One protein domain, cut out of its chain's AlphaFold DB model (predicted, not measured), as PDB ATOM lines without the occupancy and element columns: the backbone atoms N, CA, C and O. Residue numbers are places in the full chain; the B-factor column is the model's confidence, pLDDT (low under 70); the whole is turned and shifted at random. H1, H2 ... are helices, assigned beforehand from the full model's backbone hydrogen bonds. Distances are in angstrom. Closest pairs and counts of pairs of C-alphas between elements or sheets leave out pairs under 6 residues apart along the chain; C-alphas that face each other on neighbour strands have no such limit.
ATOM      1  N   GLU A   7     156.641 276.792 291.311       90.19
ATOM      2  CA  GLU A   7     155.579 277.161 290.369       90.19
ATOM      3  C   GLU A   7     155.872 278.496 289.663       90.19
ATOM      4  O   GLU A   7     155.755 278.598 288.441       90.19
ATOM      5  N   ALA A   8     156.339 279.513 290.398       91.00
ATOM      6  CA  ALA A   8     156.703 280.801 289.808       91.00
ATOM      7  C   ALA A   8     157.887 280.671 288.834       91.00
ATOM      8  O   ALA A   8     157.898 281.311 287.782       91.00
ATOM      9  N   ARG A   9     158.866 279.811 289.145       88.69
ATOM     10  CA  ARG A   9     159.981 279.506 288.231       88.69
ATOM     11  C   ARG A   9     159.520 278.746 286.993       88.69
ATOM     12  O   ARG A   9     159.989 279.053 285.900       88.69
ATOM     13  N   ALA A  10     158.624 277.775 287.153       93.12
ATOM     14  CA  ALA A  10     158.066 277.017 286.037       93.12
ATOM     15  C   ALA A  10     157.291 277.936 285.085       93.12
ATOM     16  O   ALA A  10     157.529 277.916 283.880       93.12
ATOM     17  N   LYS A  11     156.457 278.827 285.633       94.50
ATOM     18  CA  LYS A  11     155.728 279.835 284.858       94.50
ATOM     19  C   LYS A  11     156.663 280.793 284.116       94.50
ATOM     20  O   LYS A  11     156.431 281.076 282.946       94.50
ATOM     21  N   ALA A  12     157.725 281.272 284.768       91.69
ATOM     22  CA  ALA A  12     158.707 282.150 284.129       91.69
ATOM     23  C   ALA A  12     159.432 281.457 282.965       91.69
ATOM     24  O   ALA A  12     159.589 282.048 281.902       91.69
ATOM     25  N   ARG A  13     159.822 280.187 283.141       93.69
ATOM     26  CA  ARG A  13     160.434 279.386 282.071       93.69
ATOM     27  C   ARG A  13     159.481 279.160 280.902       93.69
ATOM     28  O   ARG A  13     159.899 279.323 279.765       93.69
ATOM     29  N   ALA A  14     158.217 278.836 281.172       94.25
ATOM     30  CA  ALA A  14     157.211 278.662 280.125       94.25
ATOM     31  C   ALA A  14     157.008 279.947 279.307       94.25
ATOM     32  O   ALA A  14     156.907 279.888 278.087       94.25
ATOM     33  N   LEU A  15     157.006 281.111 279.966       93.31
ATOM     34  CA  LEU A  15     156.906 282.398 279.280       93.31
ATOM     35  C   LEU A  15     158.138 282.683 278.406       93.31
ATOM     36  O   LEU A  15     157.987 283.159 277.287       93.31
ATOM     37  N   ALA A  16     159.338 282.371 278.902       91.88
ATOM     38  CA  ALA A  16     160.580 282.551 278.151       91.88
ATOM     39  C   ALA A  16     160.651 281.637 276.917       91.88
ATOM     40  O   ALA A  16     161.034 282.099 275.851       91.88
ATOM     41  N   LEU A  17     160.239 280.372 277.047       94.38
ATOM     42  CA  LEU A  17     160.188 279.435 275.921       94.38
ATOM     43  C   LEU A  17     159.171 279.880 274.874       94.38
ATOM     44  O   LEU A  17     159.497 279.910 273.698       94.38
ATOM     45  N   LYS A  18     157.984 280.319 275.301       93.19
ATOM     46  CA  LYS A  18     156.997 280.878 274.377       93.19
ATOM     47  C   LYS A  18     157.542 282.105 273.634       93.19
ATOM     48  O   LYS A  18     157.394 282.206 272.429       93.19
ATOM     49  N   SER A  19     158.211 283.016 274.341       89.31
ATOM     50  CA  SER A  19     158.837 284.185 273.709       89.31
ATOM     51  C   SER A  19     159.920 283.804 272.700       89.31
ATOM     52  O   SER A  19     160.138 284.553 271.757       89.31
ATOM     53  N   LEU A  20     160.612 282.681 272.918       87.62
ATOM     54  CA  LEU A  20     161.603 282.147 271.986       87.62
ATOM     55  C   LEU A  20     160.947 281.492 270.763       87.62
ATOM     56  O   LEU A  20     161.524 281.512 269.690       87.62
ATOM     57  N   GLU A  21     159.765 280.900 270.914       91.12
ATOM     58  CA  GLU A  21     158.996 280.349 269.789       91.12
ATOM     59  C   GLU A  21     158.372 281.453 268.926       91.12
ATOM     60  O   GLU A  21     158.263 281.295 267.713       91.12
ATOM     61  N   ASP A  22     157.975 282.562 269.552       92.75
ATOM     62  CA  ASP A  22     157.296 283.679 268.893       92.75
ATOM     63  C   ASP A  22     158.269 284.639 268.162       92.75
ATOM     64  O   ASP A  22     157.801 285.475 267.390       92.75
ATOM     65  N   ILE A  23     159.591 284.546 268.386       93.50
ATOM     66  CA  ILE A  23     160.575 285.449 267.758       93.50
ATOM     67  C   ILE A  23     160.731 285.147 266.266       93.50
ATOM     68  O   ILE A  23     160.970 284.004 265.863       93.50
ATOM     69  N   THR A  24     160.612 286.176 265.425       95.31
ATOM     70  CA  THR A  24     160.828 286.003 263.985       95.31
ATOM     71  C   THR A  24     162.320 286.036 263.635       95.31
ATOM     72  O   THR A  24     163.106 286.676 264.339       95.31
ATOM     73  N   PRO A  25     162.743 285.402 262.524       94.50
ATOM     74  CA  PRO A  25     164.120 285.516 262.042       94.50
ATOM     75  C   PRO A  25     164.552 286.968 261.799       94.50
ATOM     76  O   PRO A  25     165.713 287.315 262.002       94.50
ATOM     77  N   GLU A  26     163.628 287.827 261.365       95.38
ATOM     78  CA  GLU A  26     163.892 289.247 261.145       95.38
ATOM     79  C   GLU A  26     164.122 290.004 262.458       95.38
ATOM     80  O   GLU A  26     165.005 290.860 262.529       95.38
ATOM     81  N   GLU A  27     163.342 289.699 263.497       93.62
ATOM     82  CA  GLU A  27     163.515 290.280 264.830       93.62
ATOM     83  C   GLU A  27     164.823 289.816 265.477       93.62
ATOM     84  O   GLU A  27     165.547 290.640 266.036       93.62
ATOM     85  N   ASP A  28     165.159 288.532 265.349       92.75
ATOM     86  CA  ASP A  28     166.419 287.969 265.843       92.75
ATOM     87  C   ASP A  28     167.631 288.634 265.166       92.75
ATOM     88  O   ASP A  28     168.526 289.148 265.841       92.75
ATOM     89  N   ALA A  29     167.601 288.768 263.835       93.50
ATOM     90  CA  ALA A  29     168.647 289.453 263.076       93.50
ATOM     91  C   ALA A  29     168.782 290.941 263.452       93.50
ATOM     92  O   ALA A  29     169.892 291.478 263.497       93.50
ATOM     93  N   ALA A  30     167.670 291.625 263.740       94.44
ATOM     94  CA  ALA A  30     167.693 293.016 264.185       94.44
ATOM     95  C   ALA A  30     168.316 293.169 265.585       94.44
ATOM     96  O   ALA A  30     169.067 294.118 265.821       94.44
ATOM     97  N   ILE A  31     168.037 292.237 266.501       90.94
ATOM     98  CA  ILE A  31     168.639 292.201 267.842       90.94
ATOM     99  C   ILE A  31     170.142 291.930 267.746       90.94
ATOM    100  O   ILE A  31     170.928 292.616 268.403       90.94
ATOM    101  N   GLU A  32     170.548 290.970 266.913       92.00
ATOM    102  CA  GLU A  32     171.958 290.647 266.704       92.00
ATOM    103  C   GLU A  32     172.722 291.842 266.120       92.00
ATOM    104  O   GLU A  32     173.761 292.231 266.652       92.00
ATOM    105  N   ALA A  33     172.174 292.497 265.090       92.12
ATOM    106  CA  ALA A  33     172.780 293.689 264.501       92.12
ATOM    107  C   ALA A  33     172.934 294.832 265.520       92.12
ATOM    108  O   ALA A  33     173.983 295.474 265.568       92.12
ATOM    109  N   ALA A  34     171.928 295.059 266.370       91.25
ATOM    110  CA  ALA A  34     171.997 296.070 267.424       91.25
ATOM    111  C   ALA A  34     173.066 295.742 268.482       91.25
ATOM    112  O   ALA A  34     173.794 296.629 268.920       91.25
ATOM    113  N   ALA A  35     173.197 294.470 268.870       91.69
ATOM    114  CA  ALA A  35     174.236 294.027 269.799       91.69
ATOM    115  C   ALA A  35     175.649 294.082 269.188       91.69
ATOM    116  O   ALA A  35     176.626 294.241 269.916       91.69
ATOM    117  N   ALA A  36     175.781 293.935 267.868       90.19
ATOM    118  CA  ALA A  36     177.058 294.079 267.170       90.19
ATOM    119  C   ALA A  36     177.530 295.542 267.079       90.19
ATOM    120  O   ALA A  36     178.738 295.783 267.054       90.19
ATOM    121  N   ASP A  37     176.598 296.499 267.029       93.06
ATOM    122  CA  ASP A  37     176.891 297.937 266.937       93.06
ATOM    123  C   ASP A  37     177.217 298.579 268.302       93.06
ATOM    124  O   ASP A  37     177.904 299.597 268.353       93.06
ATOM    125  N   ASP A  38     176.781 297.979 269.419       92.75
ATOM    126  CA  ASP A  38     177.039 298.483 270.777       92.75
ATOM    127  C   ASP A  38     178.437 298.063 271.305       92.75
ATOM    128  O   ASP A  38     178.647 296.894 271.655       92.75
ATOM    129  N   PRO A  39     179.408 298.996 271.432       91.31
ATOM    130  CA  PRO A  39     180.750 298.675 271.915       91.31
ATOM    131  C   PRO A  39     180.801 298.304 273.406       91.31
ATOM    132  O   PRO A  39     181.743 297.626 273.825       91.31
ATOM    133  N   ASP A  40     179.816 298.726 274.206       93.31
ATOM    134  CA  ASP A  40     179.747 298.439 275.642       93.31
ATOM    135  C   ASP A  40     179.032 297.108 275.927       93.31
ATOM    136  O   ASP A  40     179.237 296.501 276.985       93.31
ATOM    137  N   ASN A  41     178.233 296.614 274.976       89.12
ATOM    138  CA  ASN A  41     177.503 295.354 275.088       89.12
ATOM    139  C   ASN A  41     177.628 294.446 273.841       89.12
ATOM    140  O   ASN A  41     176.615 294.043 273.263       89.12
ATOM    141  N   PRO A  42     178.853 294.052 273.446       86.31
ATOM    142  CA  PRO A  42     179.066 293.240 272.255       86.31
ATOM    143  C   PRO A  42     178.577 291.802 272.440       86.31
ATOM    144  O   PRO A  42     178.744 291.221 273.524       86.31
ATOM    145  N   ILE A  43     178.117 291.186 271.345       90.56
ATOM    146  CA  ILE A  43     177.639 289.791 271.280       90.56
ATOM    147  C   ILE A  43     178.570 288.826 272.028       90.56
ATOM    148  O   ILE A  43     179.800 288.814 271.865       90.56
ATOM    149  N   LEU A  44     177.969 287.978 272.862       90.69
ATOM    150  CA  LEU A  44     178.682 286.960 273.619       90.69
ATOM    151  C   LEU A  44     179.044 285.767 272.722       90.69
ATOM    152  O   LEU A  44     178.259 284.846 272.551       90.69
ATOM    153  N   THR A  45     180.259 285.773 272.183       91.50
ATOM    154  CA  THR A  45     180.815 284.646 271.412       91.50
ATOM    155  C   THR A  45     181.151 283.445 272.305       91.50
ATOM    156  O   THR A  45     181.572 283.644 273.452       91.50
ATOM    157  N   ASP A  46     181.155 282.236 271.741       93.81
ATOM    158  CA  ASP A  46     181.552 280.996 272.430       93.81
ATOM    159  C   ASP A  46     182.939 281.076 273.081       93.81
ATOM    160  O   ASP A  46     183.124 280.665 274.227       93.81
ATOM    161  N   GLU A  47     183.922 281.674 272.400       94.00
ATOM    162  CA  GLU A  47     185.269 281.833 272.956       94.00
ATOM    163  C   GLU A  47     185.290 282.722 274.204       94.00
ATOM    164  O   GLU A  47     185.990 282.427 275.175       94.00
ATOM    165  N   ARG A  48     184.534 283.828 274.187       90.88
ATOM    166  CA  ARG A  48     184.385 284.721 275.347       90.88
ATOM    167  C   ARG A  48     183.684 283.991 276.485       90.88
ATOM    168  O   ARG A  48     184.135 284.101 277.623       90.88
ATOM    169  N   MET A  49     182.640 283.221 276.178       93.38
ATOM    170  CA  MET A  49     181.902 282.424 277.157       93.38
ATOM    171  C   MET A  49     182.795 281.365 277.816       93.38
ATOM    172  O   MET A  49     182.810 281.259 279.041       93.38
ATOM    173  N   ALA A  50     183.615 280.656 277.038       95.69
ATOM    174  CA  ALA A  50     184.545 279.644 277.544       95.69
ATOM    175  C   ALA A  50     185.614 280.214 278.498       95.69
ATOM    176  O   ALA A  50     186.122 279.502 279.363       95.69
ATOM    177  N   ARG A  51     185.956 281.501 278.361       93.94
ATOM    178  CA  ARG A  51     186.922 282.199 279.228       93.94
ATOM    179  C   ARG A  51     186.287 282.799 280.487       93.94
ATOM    180  O   ARG A  51     187.022 283.281 281.353       93.94
ATOM    181  N   MET A  52     184.956 282.809 280.608       93.62
ATOM    182  CA  MET A  52     184.282 283.339 281.794       93.62
ATOM    183  C   MET A  52     184.583 282.480 283.023       93.62
ATOM    184  O   MET A  52     184.630 281.255 282.970       93.62
ATOM    185  N   ARG A  53     184.778 283.145 284.160       94.56
ATOM    186  CA  ARG A  53     185.050 282.512 285.455       94.56
ATOM    187  C   ARG A  53     184.111 283.087 286.510       94.56
ATOM    188  O   ARG A  53     183.624 284.206 286.327       94.56
ATOM    189  N   PRO A  54     183.847 282.364 287.612       93.38
ATOM    190  CA  PRO A  54     183.040 282.889 288.704       93.38
ATOM    191  C   PRO A  54     183.526 284.268 289.160       93.38
ATOM    192  O   PRO A  54     184.725 284.505 289.303       93.38
ATOM    193  N   ALA A  55     182.592 285.178 289.446       89.56
ATOM    194  CA  ALA A  55     182.927 286.534 289.888       89.56
ATOM    195  C   ALA A  55     183.780 286.552 291.169       89.56
ATOM    196  O   ALA A  55     184.564 287.469 291.369       89.56
ATOM    197  N   ALA A  56     183.655 285.525 292.018       87.81
ATOM    198  CA  ALA A  56     184.487 285.379 293.212       87.81
ATOM    199  C   ALA A  56     185.980 285.215 292.879       87.81
ATOM    200  O   ALA A  56     186.812 285.634 293.677       87.81
ATOM    201  N   ASP A  57     186.299 284.661 291.706       92.12
ATOM    202  CA  ASP A  57     187.670 284.433 291.244       92.12
ATOM    203  C   ASP A  57     188.162 285.580 290.350       92.12
ATOM    204  O   ASP A  57     189.337 285.939 290.378       92.12
ATOM    205  N   ALA A  58     187.271 286.148 289.531       91.75
ATOM    206  CA  ALA A  58     187.619 287.172 288.546       91.75
ATOM    207  C   ALA A  58     187.543 288.617 289.076       91.75
ATOM    208  O   ALA A  58     188.238 289.477 288.545       91.75
ATOM    209  N   ALA A  59     186.703 288.881 290.081       89.69
ATOM    210  CA  ALA A  59     186.478 290.205 290.673       89.69
ATOM    211  C   ALA A  59     186.146 290.093 292.184       89.69
ATOM    212  O   ALA A  59     185.033 290.432 292.625       89.69
ATOM    213  N   PRO A  60     187.073 289.552 292.998       85.81
ATOM    214  CA  PRO A  60     186.837 289.260 294.414       85.81
ATOM    215  C   PRO A  60     186.427 290.495 295.233       85.81
ATOM    216  O   PRO A  60     185.601 290.383 296.139       85.81
ATOM    217  N   GLU A  61     186.934 291.679 294.903       83.19
ATOM    218  CA  GLU A  61     186.612 292.957 295.544       83.19
ATOM    219  C   GLU A  61     185.139 293.366 295.375       83.19
ATOM    220  O   GLU A  61     184.519 293.878 296.313       83.19
ATOM    221  N   ILE A  62     184.538 293.076 294.216       80.12
ATOM    222  CA  ILE A  62     183.116 293.337 293.954       80.12
ATOM    223  C   ILE A  62     182.257 292.372 294.772       80.12
ATOM    224  O   ILE A  62     181.287 292.773 295.425       80.12
ATOM    225  N   VAL A  63     182.628 291.091 294.779       79.38
ATOM    226  CA  VAL A  63     181.886 290.047 295.499       79.38
ATOM    227  C   VAL A  63     181.973 290.233 297.014       79.38
ATOM    228  O   VAL A  63     180.964 290.063 297.706       79.38
ATOM    229  N   ALA A  64     183.135 290.638 297.531       71.38
ATOM    230  CA  ALA A  64     183.330 290.957 298.943       71.38
ATOM    231  C   ALA A  64     182.391 292.082 299.409       71.38
ATOM    232  O   ALA A  64     181.831 292.010 300.502       71.38
ATOM    233  N   ARG A  65     182.141 293.081 298.554       62.19
ATOM    234  CA  ARG A  65     181.166 294.151 298.816       62.19
ATOM    235  C   ARG A  65     179.711 293.668 298.723       62.19
ATOM    236  O   ARG A  65     178.853 294.161 299.453       62.19
ATOM    237  N   ALA A  66     179.420 292.713 297.839       61.59
ATOM    238  CA  ALA A  66     178.063 292.240 297.554       61.59
ATOM    239  C   ALA A  66     177.512 291.231 298.583       61.59
ATOM    240  O   ALA A  66     176.297 291.159 298.794       61.59
ATOM    241  N   ARG A  67     178.371 290.459 299.264       55.38
ATOM    242  CA  ARG A  67     177.946 289.531 300.328       55.38
ATOM    243  C   ARG A  67     177.677 290.281 301.639       55.38
ATOM    244  O   ARG A  67     178.525 290.369 302.514       55.38
TER     245      ARG A  67
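What this domain is: This is residues 7 to 67 of the 116 residues of the protein "Uncharacterized conserved protein, DUF4415 family" of bacterium A52C2 (UniProt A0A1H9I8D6). The printed part is an open, flat horseshoe of helices strung one after another round an empty middle, with no packed core. The longest helix, H1, makes one arm, H2 runs along the bottom of the curve, and the short helices H3, H4 and H5 follow along the other arm. The 61 printed residues, with five named helices in the order H1, H2, H3, H4, H5 and no named strand, are of the class all helix. The whole is extended, with a radius of gyration of the C-alphas of 16.6 A, and the C-alphas span 41 by 37 by 19 A along their three main axes.

Where its parts are: H1 is residues 7 to 21, 21.1 A from first to last C-alpha, and begins with C-alpha 7 at (155.579, 277.161, 290.369). H2 is residues 25 to 37, 18.5 A long, with C-alpha 25 at (164.120, 285.516, 262.042). H3 is residues 46 to 50, 6.1 A long. H4 is residues 55 to 58, 4.9 A long. H5 is residues 60 to 66, 9.8 A long, and ends with C-alpha 66 at (178.063, 292.240, 297.554).

How they stand to each other: H1 touches no helix; it is apart from H2, the next helix along the chain, and also from H3, H4 and H5. H2 and H3 are apart, and so are H3 and H4. H4 and H5 only just touch, and only at the corner by their link, with 3 pairs of C-alphas within 8 A; their closest C-alphas, those of Ala 56 and Val 63, are 5.8 A apart. The centre of H3 is nearest to the mean of the C-alphas, at 12.4 A, and that of H5 is farthest from it, at 21.3 A. In H1, H2, H3 and H5 every O i to N i+4 pair is within hydrogen-bond range; H4 is too short for such a pair, and its one O i to N i+3 pair is not within range.

The domain as a whole: The two C-alphas farthest apart are those of Glu 26 and Ala 64, at 42.5 A, while those of Glu 7 and Arg 67, the first and last printed, are 27.4 A apart. Residues 7 to 19, 21 to 27, 45 to 53 and 57 to 62 stand free. The printed part has no cut. The links from H1 to H2, H3 to H4 and H4 to H5 are tight, and the link from H2 to H3, with 8 residues, is short. The mean pLDDT of the printed part is 89.6, and residues 65 to 67 are under 70.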